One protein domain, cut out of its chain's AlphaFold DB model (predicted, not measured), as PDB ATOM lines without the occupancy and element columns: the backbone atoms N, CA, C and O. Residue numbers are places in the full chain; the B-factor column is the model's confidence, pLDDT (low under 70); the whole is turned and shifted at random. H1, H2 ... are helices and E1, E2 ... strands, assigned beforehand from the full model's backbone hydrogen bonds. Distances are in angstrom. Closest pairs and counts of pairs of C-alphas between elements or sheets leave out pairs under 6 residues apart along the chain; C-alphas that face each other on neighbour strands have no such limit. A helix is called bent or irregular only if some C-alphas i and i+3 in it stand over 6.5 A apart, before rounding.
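AT A GLANCE: This is residues 3 to 20 and 31 to 131 of the 131 residues of an uncharacterized protein of Brevibacillus gelatini (UniProt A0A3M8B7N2). A long, twisted sheet of six strands curls round one helix, H3, with the very long strand E6 running nearly the whole length of the model. At one end the bent hairpin of E5 and E6 reaches beyond H3, and toward the other end, where E6 has its last residues, the long link after H3 leads out to the short helix H4, which is apart from E6; H1 stands up from the same face as H3, and little H2 is on the opposite face. The printed part has 119 residues, with four named helices and six named strands in the order E1 H1 E2 H2 E3 H3 H4 E4 E5 E6. The sheet is branched at E6 and mixed, with E2 and E4 parallel and the other neighbour pairs antiparallel, and the class is mixed, helices and strands. The whole is elongated, spanning 51 by 29 by 29 A, and only just compact, close to loose, with a radius of gyration of the C-alphas of 16.2 A.

IN THESE COORDINATES: E1 is residues 3 to 7, 13.1 A long, with C-alpha 3 at (-44.545, -11.937, -25.049). H1 is residues 9 to 19, 15.3 A. E2, residues 31 to 33, spans 6.9 A, and H2, residues 35 to 38, 5.7 A. E3 is residues 43 to 51, 26.4 A. H3, residues 55 to 70, is the longest helix at 22.0 A, with C-alpha 55 at (-32.142, -18.226, -29.721); it is irregular, but only just, with C-alphas 65 and 68 6.9 A apart. H4 is residues 82 to 85, 5.0 A, and E4 is residues 90 to 95, 16.3 A. E5, residues 98 to 109, spans 25.4 A and bends by 98 degrees at residue 106. E6, residues 112 to 130, spans 48.6 A, bends by 87 degrees at residue 115 and has C-alpha 130 at (-44.265, -45.815, -7.163).

HOW THE PARTS SIT: E6 pairs in a staggered way: with E5 over its residues 112 to 122, with E3 over 117 to 125 and with E4 over 125 to 130. E3 lies on one side of E6, and E4 and E5 on the other side. E5 and E6 form a hairpin, with N 101 and O 120 2.8 A apart. E3 and E6 are antiparallel at 161 degrees, with N 45 and O 123 2.9 A apart. E4 and E6 are antiparallel at 125 degrees, with N 92 and O 128 2.9 A apart. E4 runs on into E5 across a break of 2 residues, at 79 degrees. The edge strand E1 is antiparallel to E5, with N 5 and O 100 2.8 A apart, and the edge strand E2 is parallel to E4, with N 95 and O 32 2.8 A apart. The sheet curls round H3; the closest C-alphas of E3 and H3 are those of Arg 47 and Ala 65, 6.1 A apart. H1 is on the same face and stands up from the sheet. H1 and H3 are close but not clearly touching, about perpendicular at 76 degrees, with C-alphas of Ile 16 and Asp 63 closest at 7.5 A. H2 is on the opposite face, at a height over the sheet of 6.9 A, and the closest C-alphas of H2 and E6 are those of Asn 38 and Pro 124, 5.9 A apart. H4 is only just not on the sheet, with 4 pairs of C-alphas within 10 A. Every O i to N i+4 pair is within hydrogen-bond range in H1, and 10 of 12 are in H3; H2 and H4 are too short for such a pair.

THE WHOLE: The C-alphas farthest apart are those of Tyr 114 and Phe 131, 51.3 A. Residues 21 to 30 are not printed, and C-alphas 20 and 31 are 17.7 A apart across the cut. The link from H3 to H4, 11 residues, is long; the other links that are printed whole are tight. The mean pLDDT of the printed part is 91.9, and no printed residue is under 70.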
ATOM      1  N   LYS A   3     -43.969 -11.002 -24.077       89.25
ATOM      2  CA  LYS A   3     -44.545 -11.937 -25.049       89.25
ATOM      3  C   LYS A   3     -44.661 -13.305 -24.393       89.25
ATOM      4  O   LYS A   3     -43.671 -13.824 -23.895       89.25
ATOM      5  N   GLN A   4     -45.844 -13.905 -24.458       90.25
ATOM      6  CA  GLN A   4     -46.073 -15.263 -23.975       90.25
ATOM      7  C   GLN A   4     -46.101 -16.251 -25.141       90.25
ATOM      8  O   GLN A   4     -46.706 -15.983 -26.181       90.25
ATOM      9  N   THR A   5     -45.444 -17.392 -24.961       91.81
ATOM     10  CA  THR A   5     -45.440 -18.515 -25.902       91.81
ATOM     11  C   THR A   5     -45.767 -19.795 -25.145       91.81
ATOM     12  O   THR A   5     -45.277 -20.005 -24.038       91.81
ATOM     13  N   VAL A   6     -46.599 -20.646 -25.740       92.12
ATOM     14  CA  VAL A   6     -46.963 -21.956 -25.192       92.12
ATOM     15  C   VAL A   6     -46.305 -23.027 -26.051       92.12
ATOM     16  O   VAL A   6     -46.405 -22.975 -27.277       92.12
ATOM     17  N   ILE A   7     -45.607 -23.965 -25.416       90.38
ATOM     18  CA  ILE A   7     -44.851 -25.028 -26.080       90.38
ATOM     19  C   ILE A   7     -45.380 -26.378 -25.587       90.38
ATOM     20  O   ILE A   7     -45.516 -26.597 -24.381       90.38
ATOM     21  N   ASN A   8     -45.660 -27.291 -26.523       88.25
ATOM     22  CA  ASN A   8     -46.015 -28.668 -26.193       88.25
ATOM     23  C   ASN A   8     -44.764 -29.399 -25.669       88.25
ATOM     24  O   ASN A   8     -43.789 -29.551 -26.415       88.25
ATOM     25  N   PRO A   9     -44.762 -29.873 -24.412       88.81
ATOM     26  CA  PRO A   9     -43.575 -30.479 -23.832       88.81
ATOM     27  C   PRO A   9     -43.177 -31.796 -24.502       88.81
ATOM     28  O   PRO A   9     -41.991 -32.094 -24.569       88.81
ATOM     29  N   ILE A  10     -44.124 -32.595 -25.003       89.56
ATOM     30  CA  ILE A  10     -43.819 -33.913 -25.581       89.56
ATOM     31  C   ILE A  10     -43.087 -33.764 -26.909       89.56
ATOM     32  O   ILE A  10     -42.103 -34.461 -27.152       89.56
ATOM     33  N   GLU A  11     -43.536 -32.828 -27.746       86.44
ATOM     34  CA  GLU A  11     -42.862 -32.508 -29.007       86.44
ATOM     35  C   GLU A  11     -41.435 -32.019 -28.745       86.44
ATOM     36  O   GLU A  11     -40.488 -32.473 -29.393       86.44
ATOM     37  N   TYR A  12     -41.264 -31.161 -27.736       89.44
ATOM     38  CA  TYR A  12     -39.955 -30.628 -27.376       89.44
ATOM     39  C   TYR A  12     -39.023 -31.708 -26.808       89.44
ATOM     40  O   TYR A  12     -37.892 -31.846 -27.267       89.44
ATOM     41  N   ILE A  13     -39.506 -32.544 -25.880       89.19
ATOM     42  CA  ILE A  13     -38.746 -33.678 -25.327       89.19
ATOM     43  C   ILE A  13     -38.313 -34.632 -26.446       89.19
ATOM     44  O   ILE A  13     -37.156 -35.047 -26.477       89.19
ATOM     45  N   SER A  14     -39.201 -34.952 -27.393       87.88
ATOM     46  CA  SER A  14     -38.841 -35.793 -28.538       87.88
ATOM     47  C   SER A  14     -37.721 -35.162 -29.374       87.88
ATOM     48  O   SER A  14     -36.821 -35.877 -29.812       87.88
ATOM     49  N   SER A  15     -37.743 -33.839 -29.572       86.69
ATOM     50  CA  SER A  15     -36.679 -33.115 -30.280       86.69
ATOM     51  C   SER A  15     -35.345 -33.156 -29.527       86.69
ATOM     52  O   SER A  15     -34.299 -33.364 -30.145       86.69
ATOM     53  N   ILE A  16     -35.363 -32.995 -28.198       85.62
ATOM     54  CA  ILE A  16     -34.164 -33.111 -27.353       85.62
ATOM     55  C   ILE A  16     -33.561 -34.509 -27.502       85.62
ATOM     56  O   ILE A  16     -32.360 -34.651 -27.734       85.62
ATOM     57  N   LEU A  17     -34.381 -35.554 -27.397       86.81
ATOM     58  CA  LEU A  17     -33.922 -36.936 -27.513       86.81
ATOM     59  C   LEU A  17     -33.311 -37.204 -28.896       86.81
ATOM     60  O   LEU A  17     -32.207 -37.740 -28.980       86.81
ATOM     61  N   GLU A  18     -33.963 -36.762 -29.971       88.31
ATOM     62  CA  GLU A  18     -33.416 -36.894 -31.326       88.31
ATOM     63  C   GLU A  18     -32.052 -36.193 -31.466       88.31
ATOM     64  O   GLU A  18     -31.101 -36.794 -31.968       88.31
ATOM     65  N   SER A  19     -31.910 -34.964 -30.956       85.06
ATOM     66  CA  SER A  19     -30.634 -34.229 -31.010       85.06
ATOM     67  C   SER A  19     -29.499 -34.893 -30.221       85.06
ATOM     68  O   SER A  19     -28.333 -34.740 -30.575       85.06
ATOM     69  N   ASN A  20     -29.835 -35.682 -29.197       83.56
ATOM     70  CA  ASN A  20     -28.881 -36.449 -28.396       83.56
ATOM     71  C   ASN A  20     -28.575 -37.840 -28.988       83.56
ATOM     72  O   ASN A  20     -27.907 -38.652 -28.351       83.56
ATOM     73  N   ILE A  31     -43.003 -40.101 -18.400       94.56
ATOM     74  CA  ILE A  31     -43.508 -38.744 -18.646       94.56
ATOM     75  C   ILE A  31     -44.777 -38.817 -19.487       94.56
ATOM     76  O   ILE A  31     -44.800 -39.402 -20.568       94.56
ATOM     77  N   LYS A  32     -45.841 -38.183 -19.000       94.25
ATOM     78  CA  LYS A  32     -47.114 -38.038 -19.709       94.25
ATOM     79  C   LYS A  32     -47.486 -36.571 -19.799       94.25
ATOM     80  O   LYS A  32     -47.188 -35.802 -18.893       94.25
ATOM     81  N   TYR A  33     -48.163 -36.202 -20.874       94.25
ATOM     82  CA  TYR A  33     -48.732 -34.870 -21.019       94.25
ATOM     83  C   TYR A  33     -50.215 -34.880 -20.687       94.25
ATOM     84  O   TYR A  33     -50.945 -35.757 -21.149       94.25
ATOM     85  N   ASP A  34     -50.634 -33.896 -19.900       93.94
ATOM     86  CA  ASP A  34     -52.036 -33.617 -19.623       93.94
ATOM     87  C   ASP A  34     -52.219 -32.111 -19.416       93.94
ATOM     88  O   ASP A  34     -51.658 -31.515 -18.496       93.94
ATOM     89  N   GLN A  35     -53.032 -31.493 -20.271       91.94
ATOM     90  CA  GLN A  35     -53.310 -30.063 -20.214       91.94
ATOM     91  C   GLN A  35     -54.011 -29.650 -18.908       91.94
ATOM     92  O   GLN A  35     -53.849 -28.514 -18.466       91.94
ATOM     93  N   ALA A  36     -54.744 -30.555 -18.246       92.00
ATOM     94  CA  ALA A  36     -55.397 -30.265 -16.966       92.00
ATOM     95  C   ALA A  36     -54.389 -29.917 -15.851       92.00
ATOM     96  O   ALA A  36     -54.714 -29.178 -14.921       92.00
ATOM     97  N   VAL A  37     -53.136 -30.374 -15.974       93.31
ATOM     98  CA  VAL A  37     -52.056 -30.055 -15.025       93.31
ATOM     99  C   VAL A  37     -51.694 -28.567 -15.042       93.31
ATOM    100  O   VAL A  37     -51.105 -28.071 -14.090       93.31
ATOM    101  N   ASN A  38     -52.100 -27.805 -16.061       92.06
ATOM    102  CA  ASN A  38     -51.895 -26.355 -16.090       92.06
ATOM    103  C   ASN A  38     -52.538 -25.608 -14.913       92.06
ATOM    104  O   ASN A  38     -52.047 -24.537 -14.549       92.06
ATOM    105  N   GLU A  39     -53.634 -26.137 -14.362       91.62
ATOM    106  CA  GLU A  39     -54.398 -25.523 -13.267       91.62
ATOM    107  C   GLU A  39     -54.234 -26.274 -11.939       91.62
ATOM    108  O   GLU A  39     -54.375 -25.672 -10.876       91.62
ATOM    109  N   ASP A  40     -53.904 -27.566 -11.993       91.75
ATOM    110  CA  ASP A  40     -53.783 -28.439 -10.825       91.75
ATOM    111  C   ASP A  40     -52.461 -29.225 -10.885       91.75
ATOM    112  O   ASP A  40     -52.349 -30.278 -11.522       91.75
ATOM    113  N   TYR A  41     -51.425 -28.686 -10.245       94.62
ATOM    114  CA  TYR A  41     -50.073 -29.241 -10.233       94.62
ATOM    115  C   TYR A  41     -49.499 -29.284  -8.815       94.62
ATOM    116  O   TYR A  41     -49.809 -28.441  -7.974       94.62
ATOM    117  N   ASP A  42     -48.600 -30.237  -8.561       94.56
ATOM    118  CA  ASP A  42     -47.950 -30.377  -7.252       94.56
ATOM    119  C   ASP A  42     -46.857 -29.324  -7.057       94.56
ATOM    120  O   ASP A  42     -46.635 -28.816  -5.955       94.56
ATOM    121  N   TYR A  43     -46.135 -29.020  -8.135       95.06
ATOM    122  CA  TYR A  43     -45.102 -27.994  -8.179       95.06
ATOM    123  C   TYR A  43     -44.895 -27.486  -9.606       95.06
ATOM    124  O   TYR A  43     -45.378 -28.063 -10.580       95.06
ATOM    125  N   GLN A  44     -44.167 -26.380  -9.722       95.31
ATOM    126  CA  GLN A  44     -43.825 -25.775 -10.999       95.31
ATOM    127  C   GLN A  44     -42.310 -25.625 -11.094       95.31
ATOM    128  O   GLN A  44     -41.677 -25.077 -10.188       95.31
ATOM    129  N   VAL A  45     -41.724 -26.104 -12.188       95.31
ATOM    130  CA  VAL A  45     -40.335 -25.796 -12.523       95.31
ATOM    131  C   VAL A  45     -40.303 -24.405 -13.132       95.31
ATOM    132  O   VAL A  45     -41.004 -24.144 -14.107       95.31
ATOM    133  N   ILE A  46     -39.497 -23.521 -12.548       96.31
ATOM    134  CA  ILE A  46     -39.303 -22.151 -13.026       96.31
ATOM    135  C   ILE A  46     -37.812 -21.941 -13.283       96.31
ATOM    136  O   ILE A  46     -36.982 -22.207 -12.404       96.31
ATOM    137  N   ARG A  47     -37.464 -21.490 -14.488       96.31
ATOM    138  CA  ARG A  47     -36.097 -21.116 -14.876       96.31
ATOM    139  C   ARG A  47     -36.130 -19.824 -15.673       96.31
ATOM    140  O   ARG A  47     -37.064 -19.611 -16.435       96.31
ATOM    141  N   SER A  48     -35.109 -18.988 -15.520       95.75
ATOM    142  CA  SER A  48     -34.995 -17.722 -16.245       95.75
ATOM    143  C   SER A  48     -33.587 -17.527 -16.789       95.75
ATOM    144  O   SER A  48     -32.619 -17.844 -16.098       95.75
ATOM    145  N   SER A  49     -33.472 -16.948 -17.980       94.44
ATOM    146  CA  SER A  49     -32.197 -16.565 -18.587       94.44
ATOM    147  C   SER A  49     -32.308 -15.190 -19.237       94.44
ATOM    148  O   SER A  49     -33.220 -14.938 -20.022       94.44
ATOM    149  N   SER A  50     -31.362 -14.307 -18.918       93.56
ATOM    150  CA  SER A  50     -31.210 -13.005 -19.569       93.56
ATOM    151  C   SER A  50     -30.088 -13.077 -20.594       93.56
ATOM    152  O   SER A  50     -28.968 -13.478 -20.275       93.56
ATOM    153  N   HIS A  51     -30.374 -12.670 -21.827       92.25
ATOM    154  CA  HIS A  51     -29.420 -12.706 -22.929       92.25
ATOM    155  C   HIS A  51     -29.742 -11.655 -24.001       92.25
ATOM    156  O   HIS A  51     -30.694 -10.886 -23.905       92.25
ATOM    157  N   ASP A  52     -28.927 -11.599 -25.045       89.44
ATOM    158  CA  ASP A  52     -28.984 -10.605 -26.123       89.44
ATOM    159  C   ASP A  52     -30.013 -10.916 -27.231       89.44
ATOM    160  O   ASP A  52     -29.984 -10.306 -28.297       89.44
ATOM    161  N   GLY A  53     -30.919 -11.872 -27.001       86.94
ATOM    162  CA  GLY A  53     -31.853 -12.376 -28.014       86.94
ATOM    163  C   GLY A  53     -31.342 -13.581 -28.812       86.94
ATOM    164  O   GLY A  53     -32.052 -14.086 -29.681       86.94
ATOM    165  N   THR A  54     -30.142 -14.090 -28.514       91.25
ATOM    166  CA  THR A  54     -29.644 -15.336 -29.116       91.25
ATOM    167  C   THR A  54     -30.552 -16.529 -28.784       91.25
ATOM    168  O   THR A  54     -30.633 -16.957 -27.635       91.25
ATOM    169  N   ILE A  55     -31.175 -17.111 -29.817       90.50
ATOM    170  CA  ILE A  55     -32.142 -18.226 -29.721       90.50
ATOM    171  C   ILE A  55     -31.563 -19.450 -28.998       90.50
ATOM    172  O   ILE A  55     -32.290 -20.152 -28.299       90.50
ATOM    173  N   LEU A  56     -30.257 -19.704 -29.134       91.75
ATOM    174  CA  LEU A  56     -29.598 -20.824 -28.461       91.75
ATOM    175  C   LEU A  56     -29.788 -20.766 -26.938       91.75
ATOM    176  O   LEU A  56     -30.046 -21.799 -26.333       91.75
ATOM    177  N   PHE A  57     -29.720 -19.581 -26.322       93.00
ATOM    178  CA  PHE A  57     -29.922 -19.453 -24.877       93.00
ATOM    179  C   PHE A  57     -31.367 -19.734 -24.469       93.00
ATOM    180  O   PHE A  57     -31.588 -20.368 -23.441       93.00
ATOM    181  N   THR A  58     -32.337 -19.349 -25.301       92.44
ATOM    182  CA  THR A  58     -33.746 -19.710 -25.110       92.44
ATOM    183  C   THR A  58     -33.942 -21.229 -25.179       92.44
ATOM    184  O   THR A  58     -34.637 -21.796 -24.344       92.44
ATOM    185  N   MET A  59     -33.306 -21.915 -26.137       90.81
ATOM    186  CA  MET A  59     -33.384 -23.380 -26.242       90.81
ATOM    187  C   MET A  59     -32.736 -24.069 -25.038       90.81
ATOM    188  O   MET A  59     -33.357 -24.912 -24.399       90.81
ATOM    189  N   MET A  60     -31.524 -23.641 -24.668       92.81
ATOM    190  CA  MET A  60     -30.814 -24.164 -23.498       92.81
ATOM    191  C   MET A  60     -31.611 -23.978 -22.203       92.81
ATOM    192  O   MET A  60     -31.576 -24.848 -21.339       92.81
ATOM    193  N   LEU A  61     -32.347 -22.870 -22.068       95.06
ATOM    194  CA  LEU A  61     -33.209 -22.616 -20.917       95.06
ATOM    195  C   LEU A  61     -34.338 -23.653 -20.796       95.06
ATOM    196  O   LEU A  61     -34.623 -24.131 -19.697       95.06
ATOM    197  N   VAL A  62     -34.983 -24.006 -21.914       93.69
ATOM    198  CA  VAL A  62     -36.044 -25.026 -21.931       93.69
ATOM    199  C   VAL A  62     -35.460 -26.410 -21.627       93.69
ATOM    200  O   VAL A  62     -36.028 -27.138 -20.809       93.69
ATOM    201  N   ASP A  63     -34.299 -26.742 -22.198       92.75
ATOM    202  CA  ASP A  63     -33.571 -27.983 -21.897       92.75
ATOM    203  C   ASP A  63     -33.222 -28.079 -20.406       92.75
ATOM    204  O   ASP A  63     -33.450 -29.107 -19.767       92.75
ATOM    205  N   GLU A  64     -32.706 -26.997 -19.818       94.12
ATOM    206  CA  GLU A  64     -32.368 -26.932 -18.396       94.12
ATOM    207  C   GLU A  64     -33.604 -27.123 -17.506       94.12
ATOM    208  O   GLU A  64     -33.529 -27.803 -16.478       94.12
ATOM    209  N   ALA A  65     -34.752 -26.568 -17.901       95.12
ATOM    210  CA  ALA A  65     -36.007 -26.737 -17.176       95.12
ATOM    211  C   ALA A  65     -36.552 -28.177 -17.262       95.12
ATOM    212  O   ALA A  65     -37.085 -28.689 -16.276       95.12
ATOM    213  N   LEU A  66     -36.402 -28.854 -18.405       94.25
ATOM    214  CA  LEU A  66     -36.894 -30.222 -18.617       94.25
ATOM    215  C   LEU A  66     -35.954 -31.305 -18.078       94.25
ATOM    216  O   LEU A  66     -36.418 -32.367 -17.654       94.25
ATOM    217  N   ASN A  67     -34.645 -31.053 -18.065       93.00
ATOM    218  CA  ASN A  67     -33.623 -32.029 -17.688       93.00
ATOM    219  C   ASN A  67     -33.872 -32.721 -16.337       93.00
ATOM    220  O   ASN A  67     -33.716 -33.944 -16.272       93.00
ATOM    221  N   PRO A  68     -34.280 -32.021 -15.262       93.44
ATOM    222  CA  PRO A  68     -34.574 -32.679 -13.995       93.44
ATOM    223  C   PRO A  68     -35.732 -33.679 -14.082       93.44
ATOM    224  O   PRO A  68     -35.695 -34.722 -13.435       93.44
ATOM    225  N   ILE A  69     -36.747 -33.384 -14.899       94.31
ATOM    226  CA  ILE A  69     -37.926 -34.238 -15.098       94.31
ATOM    227  C   ILE A  69     -37.541 -35.457 -15.945       94.31
ATOM    228  O   ILE A  69     -37.829 -36.596 -15.576       94.31
ATOM    229  N   ILE A  70     -36.818 -35.233 -17.049       92.19
ATOM    230  CA  ILE A  70     -36.312 -36.295 -17.933       92.19
ATOM    231  C   ILE A  70     -35.469 -37.298 -17.142       92.19
ATOM    232  O   ILE A  70     -35.690 -38.505 -17.253       92.19
ATOM    233  N   ASN A  71     -34.566 -36.804 -16.293       91.38
ATOM    234  CA  ASN A  71     -33.622 -37.626 -15.537       91.38
ATOM    235  C   ASN A  71     -34.136 -38.082 -14.159       91.38
ATOM    236  O   ASN A  71     -33.373 -38.686 -13.408       91.38
ATOM    237  N   LYS A  72     -35.402 -37.808 -13.814       92.25
ATOM    238  CA  LYS A  72     -36.019 -38.169 -12.522       92.25
ATOM    239  C   LYS A  72     -35.287 -37.616 -11.287       92.25
ATOM    240  O   LYS A  72     -35.255 -38.247 -10.234       92.25
ATOM    241  N   THR A  73     -34.686 -36.431 -11.393       91.44
ATOM    242  CA  THR A  73     -33.914 -35.800 -10.304       91.44
ATOM    243  C   THR A  73     -34.692 -34.723  -9.546       91.44
ATOM    244  O   THR A  73     -34.126 -34.005  -8.723       91.44
ATOM    245  N   THR A  74     -35.997 -34.598  -9.797       92.25
ATOM    246  CA  THR A  74     -36.878 -33.630  -9.130       92.25
ATOM    247  C   THR A  74     -38.161 -34.289  -8.623       92.25
ATOM    248  O   THR A  74     -38.650 -35.253  -9.207       92.25
ATOM    249  N   TYR A  75     -38.708 -33.798  -7.514       91.50
ATOM    250  CA  TYR A  75     -39.955 -34.283  -6.924       91.50
ATOM    251  C   TYR A  75     -40.578 -33.205  -6.034       91.50
ATOM    252  O   TYR A  75     -39.895 -32.269  -5.603       91.50
ATOM    253  N   CYS A  76     -41.870 -33.333  -5.725       91.50
ATOM    254  CA  CYS A  76     -42.547 -32.390  -4.843       91.50
ATOM    255  C   CYS A  76     -42.435 -32.817  -3.375       91.50
ATOM    256  O   CYS A  76     -43.167 -33.686  -2.901       91.50
ATOM    257  N   THR A  77     -41.576 -32.134  -2.618       86.88
ATOM    258  CA  THR A  77     -41.341 -32.382  -1.181       86.88
ATOM    259  C   THR A  77     -42.583 -32.236  -0.297       86.88
ATOM    260  O   THR A  77     -42.583 -32.715   0.830       86.88
ATOM    261  N   LYS A  78     -43.648 -31.588  -0.781       87.62
ATOM    262  CA  LYS A  78     -44.909 -31.420  -0.039       87.62
ATOM    263  C   LYS A  78     -45.858 -32.615  -0.158       87.62
ATOM    264  O   LYS A  78     -46.821 -32.689   0.594       87.62
ATOM    265  N   THR A  79     -45.612 -33.507  -1.115       87.62
ATOM    266  CA  THR A  79     -46.531 -34.604  -1.482       87.62
ATOM    267  C   THR A  79     -46.019 -35.985  -1.087       87.62
ATOM    268  O   THR A  79     -46.734 -36.964  -1.256       87.62
ATOM    269  N   ILE A  80     -44.796 -36.065  -0.558       88.94
ATOM    270  CA  ILE A  80     -44.159 -37.307  -0.124       88.94
ATOM    271  C   ILE A  80     -43.453 -37.088   1.214       88.94
ATOM    272  O   ILE A  80     -42.786 -36.072   1.418       88.94
ATOM    273  N   THR A  81     -43.603 -38.034   2.135       89.94
ATOM    274  CA  THR A  81     -42.914 -38.021   3.432       89.94
ATOM    275  C   THR A  81     -41.504 -38.614   3.338       89.94
ATOM    276  O   THR A  81     -41.172 -39.339   2.402       89.94
ATOM    277  N   GLU A  82     -40.653 -38.367   4.339       88.69
ATOM    278  CA  GLU A  82     -39.306 -38.962   4.387       88.69
ATOM    279  C   GLU A  82     -39.322 -40.500   4.461       88.69
ATOM    280  O   GLU A  82     -38.402 -41.157   3.973       88.69
ATOM    281  N   GLU A  83     -40.347 -41.093   5.079       90.00
ATOM    282  CA  GLU A  83     -40.480 -42.551   5.167       90.00
ATOM    283  C   GLU A  83     -40.894 -43.176   3.833       90.00
ATOM    284  O   GLU A  83     -40.383 -44.235   3.464       90.00
ATOM    285  N   GLU A  84     -41.792 -42.517   3.102       89.69
ATOM    286  CA  GLU A  84     -42.201 -42.913   1.752       89.69
ATOM    287  C   GLU A  84     -41.057 -42.742   0.755       89.69
ATOM    288  O   GLU A  84     -40.828 -43.625  -0.068       89.69
ATOM    289  N   LEU A  85     -40.266 -41.673   0.888       88.88
ATOM    290  CA  LEU A  85     -39.093 -41.435   0.049       88.88
ATOM    291  C   LEU A  85     -38.073 -42.582   0.139       88.88
ATOM    292  O   LEU A  85     -37.462 -42.940  -0.862       88.88
ATOM    293  N   LYS A  86     -37.915 -43.210   1.314       90.56
ATOM    294  CA  LYS A  86     -37.029 -44.381   1.494       90.56
ATOM    295  C   LYS A  86     -37.535 -45.645   0.801       90.56
ATOM    296  O   LYS A  86     -36.747 -46.558   0.569       90.56
ATOM    297  N   LYS A  87     -38.838 -45.724   0.537       92.44
ATOM    298  CA  LYS A  87     -39.498 -46.853  -0.137       92.44
ATOM    299  C   LYS A  87     -39.745 -46.573  -1.617       92.44
ATOM    300  O   LYS A  87     -40.271 -47.431  -2.308       92.44
ATOM    301  N   LEU A  88     -39.400 -45.377  -2.090       91.94
ATOM    302  CA  LEU A  88     -39.646 -44.957  -3.455       91.94
ATOM    303  C   LEU A  88     -38.836 -45.819  -4.429       91.94
ATOM    304  O   LEU A  88     -37.607 -45.846  -4.379       91.94
ATOM    305  N   VAL A  89     -39.544 -46.499  -5.323       92.88
ATOM    306  CA  VAL A  89     -38.965 -47.301  -6.404       92.88
ATOM    307  C   VAL A  89     -38.787 -46.446  -7.652       92.88
ATOM    308  O   VAL A  89     -37.748 -46.524  -8.306       92.88
ATOM    309  N   ASP A  90     -39.797 -45.638  -7.989       92.94
ATOM    310  CA  ASP A  90     -39.779 -44.809  -9.192       92.94
ATOM    311  C   ASP A  90     -40.757 -43.619  -9.116       92.94
ATOM    312  O   ASP A  90     -41.643 -43.571  -8.257       92.94
ATOM    313  N   ILE A  91     -40.612 -42.659 -10.033       94.25
ATOM    314  CA  ILE A  91     -41.500 -41.501 -10.195       94.25
ATOM    315  C   ILE A  91     -41.988 -41.421 -11.643       94.25
ATOM    316  O   ILE A  91     -41.190 -41.379 -12.583       94.25
ATOM    317  N   GLU A  92     -43.307 -41.336 -11.814       95.50
ATOM    318  CA  GLU A  92     -43.943 -40.874 -13.049       95.50
ATOM    319  C   GLU A  92     -44.292 -39.380 -12.925       95.50
ATOM    320  O   GLU A  92     -44.757 -38.917 -11.881       95.50
ATOM    321  N   TYR A  93     -44.114 -38.628 -14.007       96.38
ATOM    322  CA  TYR A  93     -44.476 -37.220 -14.109       96.38
ATOM    323  C   TYR A  93     -45.612 -37.033 -15.104       96.38
ATOM    324  O   TYR A  93     -45.581 -37.561 -16.218       96.38
ATOM    325  N   ILE A  94     -46.591 -36.227 -14.716       95.69
ATOM    326  CA  ILE A  94     -47.597 -35.682 -15.618       95.69
ATOM    327  C   ILE A  94     -47.304 -34.191 -15.739       95.69
ATOM    328  O   ILE A  94     -47.280 -33.485 -14.732       95.69
ATOM    329  N   ILE A  95     -47.024 -33.728 -16.950       96.06
ATOM    330  CA  ILE A  95     -46.614 -32.350 -17.222       96.06
ATOM    331  C   ILE A  95     -47.676 -31.635 -18.050       96.06
ATOM    332  O   ILE A  95     -48.240 -32.215 -18.982       96.06
ATOM    333  N   GLY A  96     -47.947 -30.382 -17.697       96.06
ATOM    334  CA  GLY A  96     -48.775 -29.493 -18.510       96.06
ATOM    335  C   GLY A  96     -47.946 -28.750 -19.558       96.06
ATOM    336  O   GLY A  96     -46.802 -29.105 -19.844       96.06
ATOM    337  N   ASP A  97     -48.523 -27.701 -20.131       96.12
ATOM    338  CA  ASP A  97     -47.866 -26.891 -21.149       96.12
ATOM    339  C   ASP A  97     -46.648 -26.147 -20.588       96.12
ATOM    340  O   ASP A  97     -46.677 -25.603 -19.481       96.12
ATOM    341  N   ILE A  98     -45.596 -26.043 -21.399       95.94
ATOM    342  CA  ILE A  98     -44.461 -25.176 -21.092       95.94
ATOM    343  C   ILE A  98     -44.869 -23.752 -21.465       95.94
ATOM    344  O   ILE A  98     -45.092 -23.444 -22.640       95.94
ATOM    345  N   LYS A  99     -44.960 -22.870 -20.472       96.25
ATOM    346  CA  LYS A  99     -45.200 -21.441 -20.694       96.25
ATOM    347  C   LYS A  99     -43.865 -20.718 -20.698       96.25
ATOM    348  O   LYS A  99     -43.091 -20.860 -19.759       96.25
ATOM    349  N   MET A 100     -43.610 -19.941 -21.739       95.62
ATOM    350  CA  MET A 100     -42.428 -19.099 -21.851       95.62
ATOM    351  C   MET A 100     -42.846 -17.635 -21.927       95.62
ATOM    352  O   MET A 100     -43.626 -17.256 -22.802       95.62
ATOM    353  N   GLU A 101     -42.317 -16.821 -21.023       96.31
ATOM    354  CA  GLU A 101     -42.495 -15.375 -21.000       96.31
ATOM    355  C   GLU A 101     -41.193 -14.692 -21.404       96.31
ATOM    356  O   GLU A 101     -40.163 -14.902 -20.770       96.31
ATOM    357  N   THR A 102     -41.243 -13.875 -22.451       94.81
ATOM    358  CA  THR A 102     -40.101 -13.114 -22.958       94.81
ATOM    359  C   THR A 102     -40.296 -11.639 -22.646       94.81
ATOM    360  O   THR A 102     -41.205 -10.995 -23.179       94.81
ATOM    361  N   GLU A 103     -39.416 -11.077 -21.826       93.94
ATOM    362  CA  GLU A 103     -39.390  -9.659 -21.487       93.94
ATOM    363  C   GLU A 103     -38.253  -8.943 -22.212       93.94
ATOM    364  O   GLU A 103     -37.079  -9.139 -21.908       93.94
ATOM    365  N   ILE A 104     -38.595  -8.065 -23.156       91.69
ATOM    366  CA  ILE A 104     -37.606  -7.271 -23.898       91.69
ATOM    367  C   ILE A 104     -37.353  -5.944 -23.178       91.69
ATOM    368  O   ILE A 104     -38.305  -5.207 -22.877       91.69
ATOM    369  N   GLY A 105     -36.078  -5.615 -22.954       90.19
ATOM    370  CA  GLY A 105     -35.661  -4.389 -22.278       90.19
ATOM    371  C   GLY A 105     -34.146  -4.243 -22.148       90.19
ATOM    372  O   GLY A 105     -33.377  -5.010 -22.718       90.19
ATOM    373  N   VAL A 106     -33.707  -3.235 -21.392       88.06
ATOM    374  CA  VAL A 106     -32.285  -3.067 -21.059       88.06
ATOM    375  C   VAL A 106     -31.916  -4.082 -19.984       88.06
ATOM    376  O   VAL A 106     -32.436  -4.003 -18.873       88.06
ATOM    377  N   GLN A 107     -31.009  -4.997 -20.316       85.25
ATOM    378  CA  GLN A 107     -30.522  -6.040 -19.419       85.25
ATOM    379  C   GLN A 107     -29.082  -5.751 -18.996       85.25
ATOM    380  O   GLN A 107     -28.329  -5.108 -19.729       85.25
ATOM    381  N   ASP A 108     -28.713  -6.206 -17.799       84.19
ATOM    382  CA  ASP A 108     -27.324  -6.198 -17.340       84.19
ATOM    383  C   ASP A 108     -26.690  -7.539 -17.705       84.19
ATOM    384  O   ASP A 108     -27.009  -8.575 -17.122       84.19
ATOM    385  N   LEU A 109     -25.868  -7.531 -18.750       83.56
ATOM    386  CA  LEU A 109     -25.235  -8.723 -19.302       83.56
ATOM    387  C   LEU A 109     -23.720  -8.633 -19.077       83.56
ATOM    388  O   LEU A 109     -23.199  -7.543 -18.845       83.56
ATOM    389  N   PRO A 110     -22.962  -9.743 -19.166       82.69
ATOM    390  CA  PRO A 110     -21.527  -9.729 -18.863       82.69
ATOM    391  C   PRO A 110     -20.710  -8.696 -19.660       82.69
ATOM    392  O   PRO A 110     -19.680  -8.225 -19.185       82.69
ATOM    393  N   ALA A 111     -21.169  -8.329 -20.860       83.38
ATOM    394  CA  ALA A 111     -20.544  -7.320 -21.716       83.38
ATOM    395  C   ALA A 111     -21.007  -5.870 -21.431       83.38
ATOM    396  O   ALA A 111     -20.570  -4.944 -22.114       83.38
ATOM    397  N   GLY A 112     -21.876  -5.660 -20.439       87.31
ATOM    398  CA  GLY A 112     -22.420  -4.368 -20.029       87.31
ATOM    399  C   GLY A 112     -23.945  -4.292 -20.130       87.31
ATOM    400  O   GLY A 112     -24.634  -5.279 -20.383       87.31
ATOM    401  N   ARG A 113     -24.485  -3.079 -19.958       89.25
ATOM    402  CA  ARG A 113     -25.928  -2.817 -20.036       89.25
ATOM    403  C   ARG A 113     -26.341  -2.453 -21.456       89.25
ATOM    404  O   ARG A 113     -25.971  -1.389 -21.949       89.25
ATOM    405  N   TYR A 114     -27.129  -3.305 -22.098       87.50
ATOM    406  CA  TYR A 114     -27.637  -3.080 -23.453       87.50
ATOM    407  C   TYR A 114     -29.016  -3.718 -23.644       87.50
ATOM    408  O   TYR A 114     -29.558  -4.350 -22.738       87.50
ATOM    409  N   MET A 115     -29.628  -3.483 -24.806       89.44
ATOM    410  CA  MET A 115     -30.906  -4.104 -25.152       89.44
ATOM    411  C   MET A 115     -30.753  -5.621 -25.237       89.44
ATOM    412  O   MET A 115     -29.897  -6.119 -25.961       89.44
ATOM    413  N   GLY A 116     -31.618  -6.335 -24.532       92.06
ATOM    414  CA  GLY A 116     -31.686  -7.786 -24.543       92.06
ATOM    415  C   GLY A 116     -33.086  -8.266 -24.193       92.06
ATOM    416  O   GLY A 116     -34.062  -7.505 -24.226       92.06
ATOM    417  N   GLN A 117     -33.174  -9.538 -23.837       93.94
ATOM    418  CA  GLN A 117     -34.399 -10.161 -23.370       93.94
ATOM    419  C   GLN A 117     -34.140 -11.050 -22.158       93.94
ATOM    420  O   GLN A 117     -33.049 -11.599 -22.003       93.94
ATOM    421  N   THR A 118     -35.159 -11.192 -21.322       94.62
ATOM    422  CA  THR A 118     -35.219 -12.209 -20.277       94.62
ATOM    423  C   THR A 118     -36.317 -13.188 -20.641       94.62
ATOM    424  O   THR A 118     -37.481 -12.801 -20.710       94.62
ATOM    425  N   ASP A 119     -35.941 -14.438 -20.875       96.12
ATOM    426  CA  ASP A 119     -36.881 -15.535 -21.053       96.12
ATOM    427  C   ASP A 119     -37.087 -16.229 -19.707       96.12
ATOM    428  O   ASP A 119     -36.121 -16.542 -19.011       96.12
ATOM    429  N   THR A 120     -38.341 -16.479 -19.338       96.81
ATOM    430  CA  THR A 120     -38.706 -17.270 -18.160       96.81
ATOM    431  C   THR A 120     -39.613 -18.414 -18.575       96.81
ATOM    432  O   THR A 120     -40.644 -18.201 -19.208       96.81
ATOM    433  N   VAL A 121     -39.221 -19.633 -18.225       96.88
ATOM    434  CA  VAL A 121     -39.937 -20.868 -18.536       96.88
ATOM    435  C   VAL A 121     -40.604 -21.401 -17.278       96.88
ATOM    436  O   VAL A 121     -39.972 -21.503 -16.226       96.88
ATOM    437  N   TYR A 122     -41.869 -21.786 -17.417       97.12
ATOM    438  CA  TYR A 122     -42.708 -22.360 -16.380       97.12
ATOM    439  C   TYR A 122     -43.251 -23.707 -16.857       97.12
ATOM    440  O   TYR A 122     -43.921 -23.775 -17.888       97.12
ATOM    441  N   ILE A 123     -42.994 -24.767 -16.092       96.88
ATOM    442  CA  ILE A 123     -43.477 -26.121 -16.389       96.88
ATOM    443  C   ILE A 123     -44.267 -26.626 -15.181       96.88
ATOM    444  O   ILE A 123     -43.660 -26.884 -14.138       96.88
ATOM    445  N   PRO A 124     -45.602 -26.730 -15.265       96.94
ATOM    446  CA  PRO A 124     -46.410 -27.314 -14.203       96.94
ATOM    447  C   PRO A 124     -46.261 -28.840 -14.218       96.94
ATOM    448  O   PRO A 124     -46.336 -29.474 -15.274       96.94
ATOM    449  N   VAL A 125     -46.030 -29.430 -13.043       96.44
ATOM    450  CA  VAL A 125     -45.731 -30.857 -12.895       96.44
ATOM    451  C   VAL A 125     -46.544 -31.468 -11.759       96.44
ATOM    452  O   VAL A 125     -46.600 -30.943 -10.644       96.44
ATOM    453  N   ARG A 126     -47.118 -32.636 -12.034       96.25
ATOM    454  CA  ARG A 126     -47.711 -33.536 -11.049       96.25
ATOM    455  C   ARG A 126     -46.881 -34.814 -10.957       96.25
ATOM    456  O   ARG A 126     -46.518 -35.397 -11.980       96.25
ATOM    457  N   CYS A 127     -46.574 -35.242  -9.744       94.31
ATOM    458  CA  CYS A 127     -45.828 -36.457  -9.459       94.31
ATOM    459  C   CYS A 127     -46.780 -37.610  -9.149       94.31
ATOM    460  O   CYS A 127     -47.766 -37.470  -8.430       94.31
ATOM    461  N   ARG A 128     -46.428 -38.797  -9.632       93.62
ATOM    462  CA  ARG A 128     -47.014 -40.057  -9.194       93.62
ATOM    463  C   ARG A 128     -45.894 -40.972  -8.721       93.62
ATOM    464  O   ARG A 128     -45.064 -41.414  -9.511       93.62
ATOM    465  N   TYR A 129     -45.888 -41.234  -7.421       92.62
ATOM    466  CA  TYR A 129     -44.874 -42.049  -6.759       92.62
ATOM    467  C   TYR A 129     -45.209 -43.539  -6.855       92.62
ATOM    468  O   TYR A 129     -46.369 -43.934  -6.711       92.62
ATOM    469  N   ILE A 130     -44.187 -44.355  -7.102       90.81
ATOM    470  CA  ILE A 130     -44.265 -45.815  -7.163       90.81
ATOM    471  C   ILE A 130     -43.431 -46.368  -6.001       90.81
ATOM    472  O   ILE A 130     -42.257 -46.014  -5.876       90.81
ATOM    473  N   PHE A 131     -44.039 -47.210  -5.162       90.75
ATOM    474  CA  PHE A 131     -43.453 -47.796  -3.945       90.75
ATOM    475  C   PHE A 131     -43.348 -49.321  -4.038       90.75
ATOM    476  O   PHE A 131     -44.155 -49.913  -4.794       90.75
TER     477      PHE A 131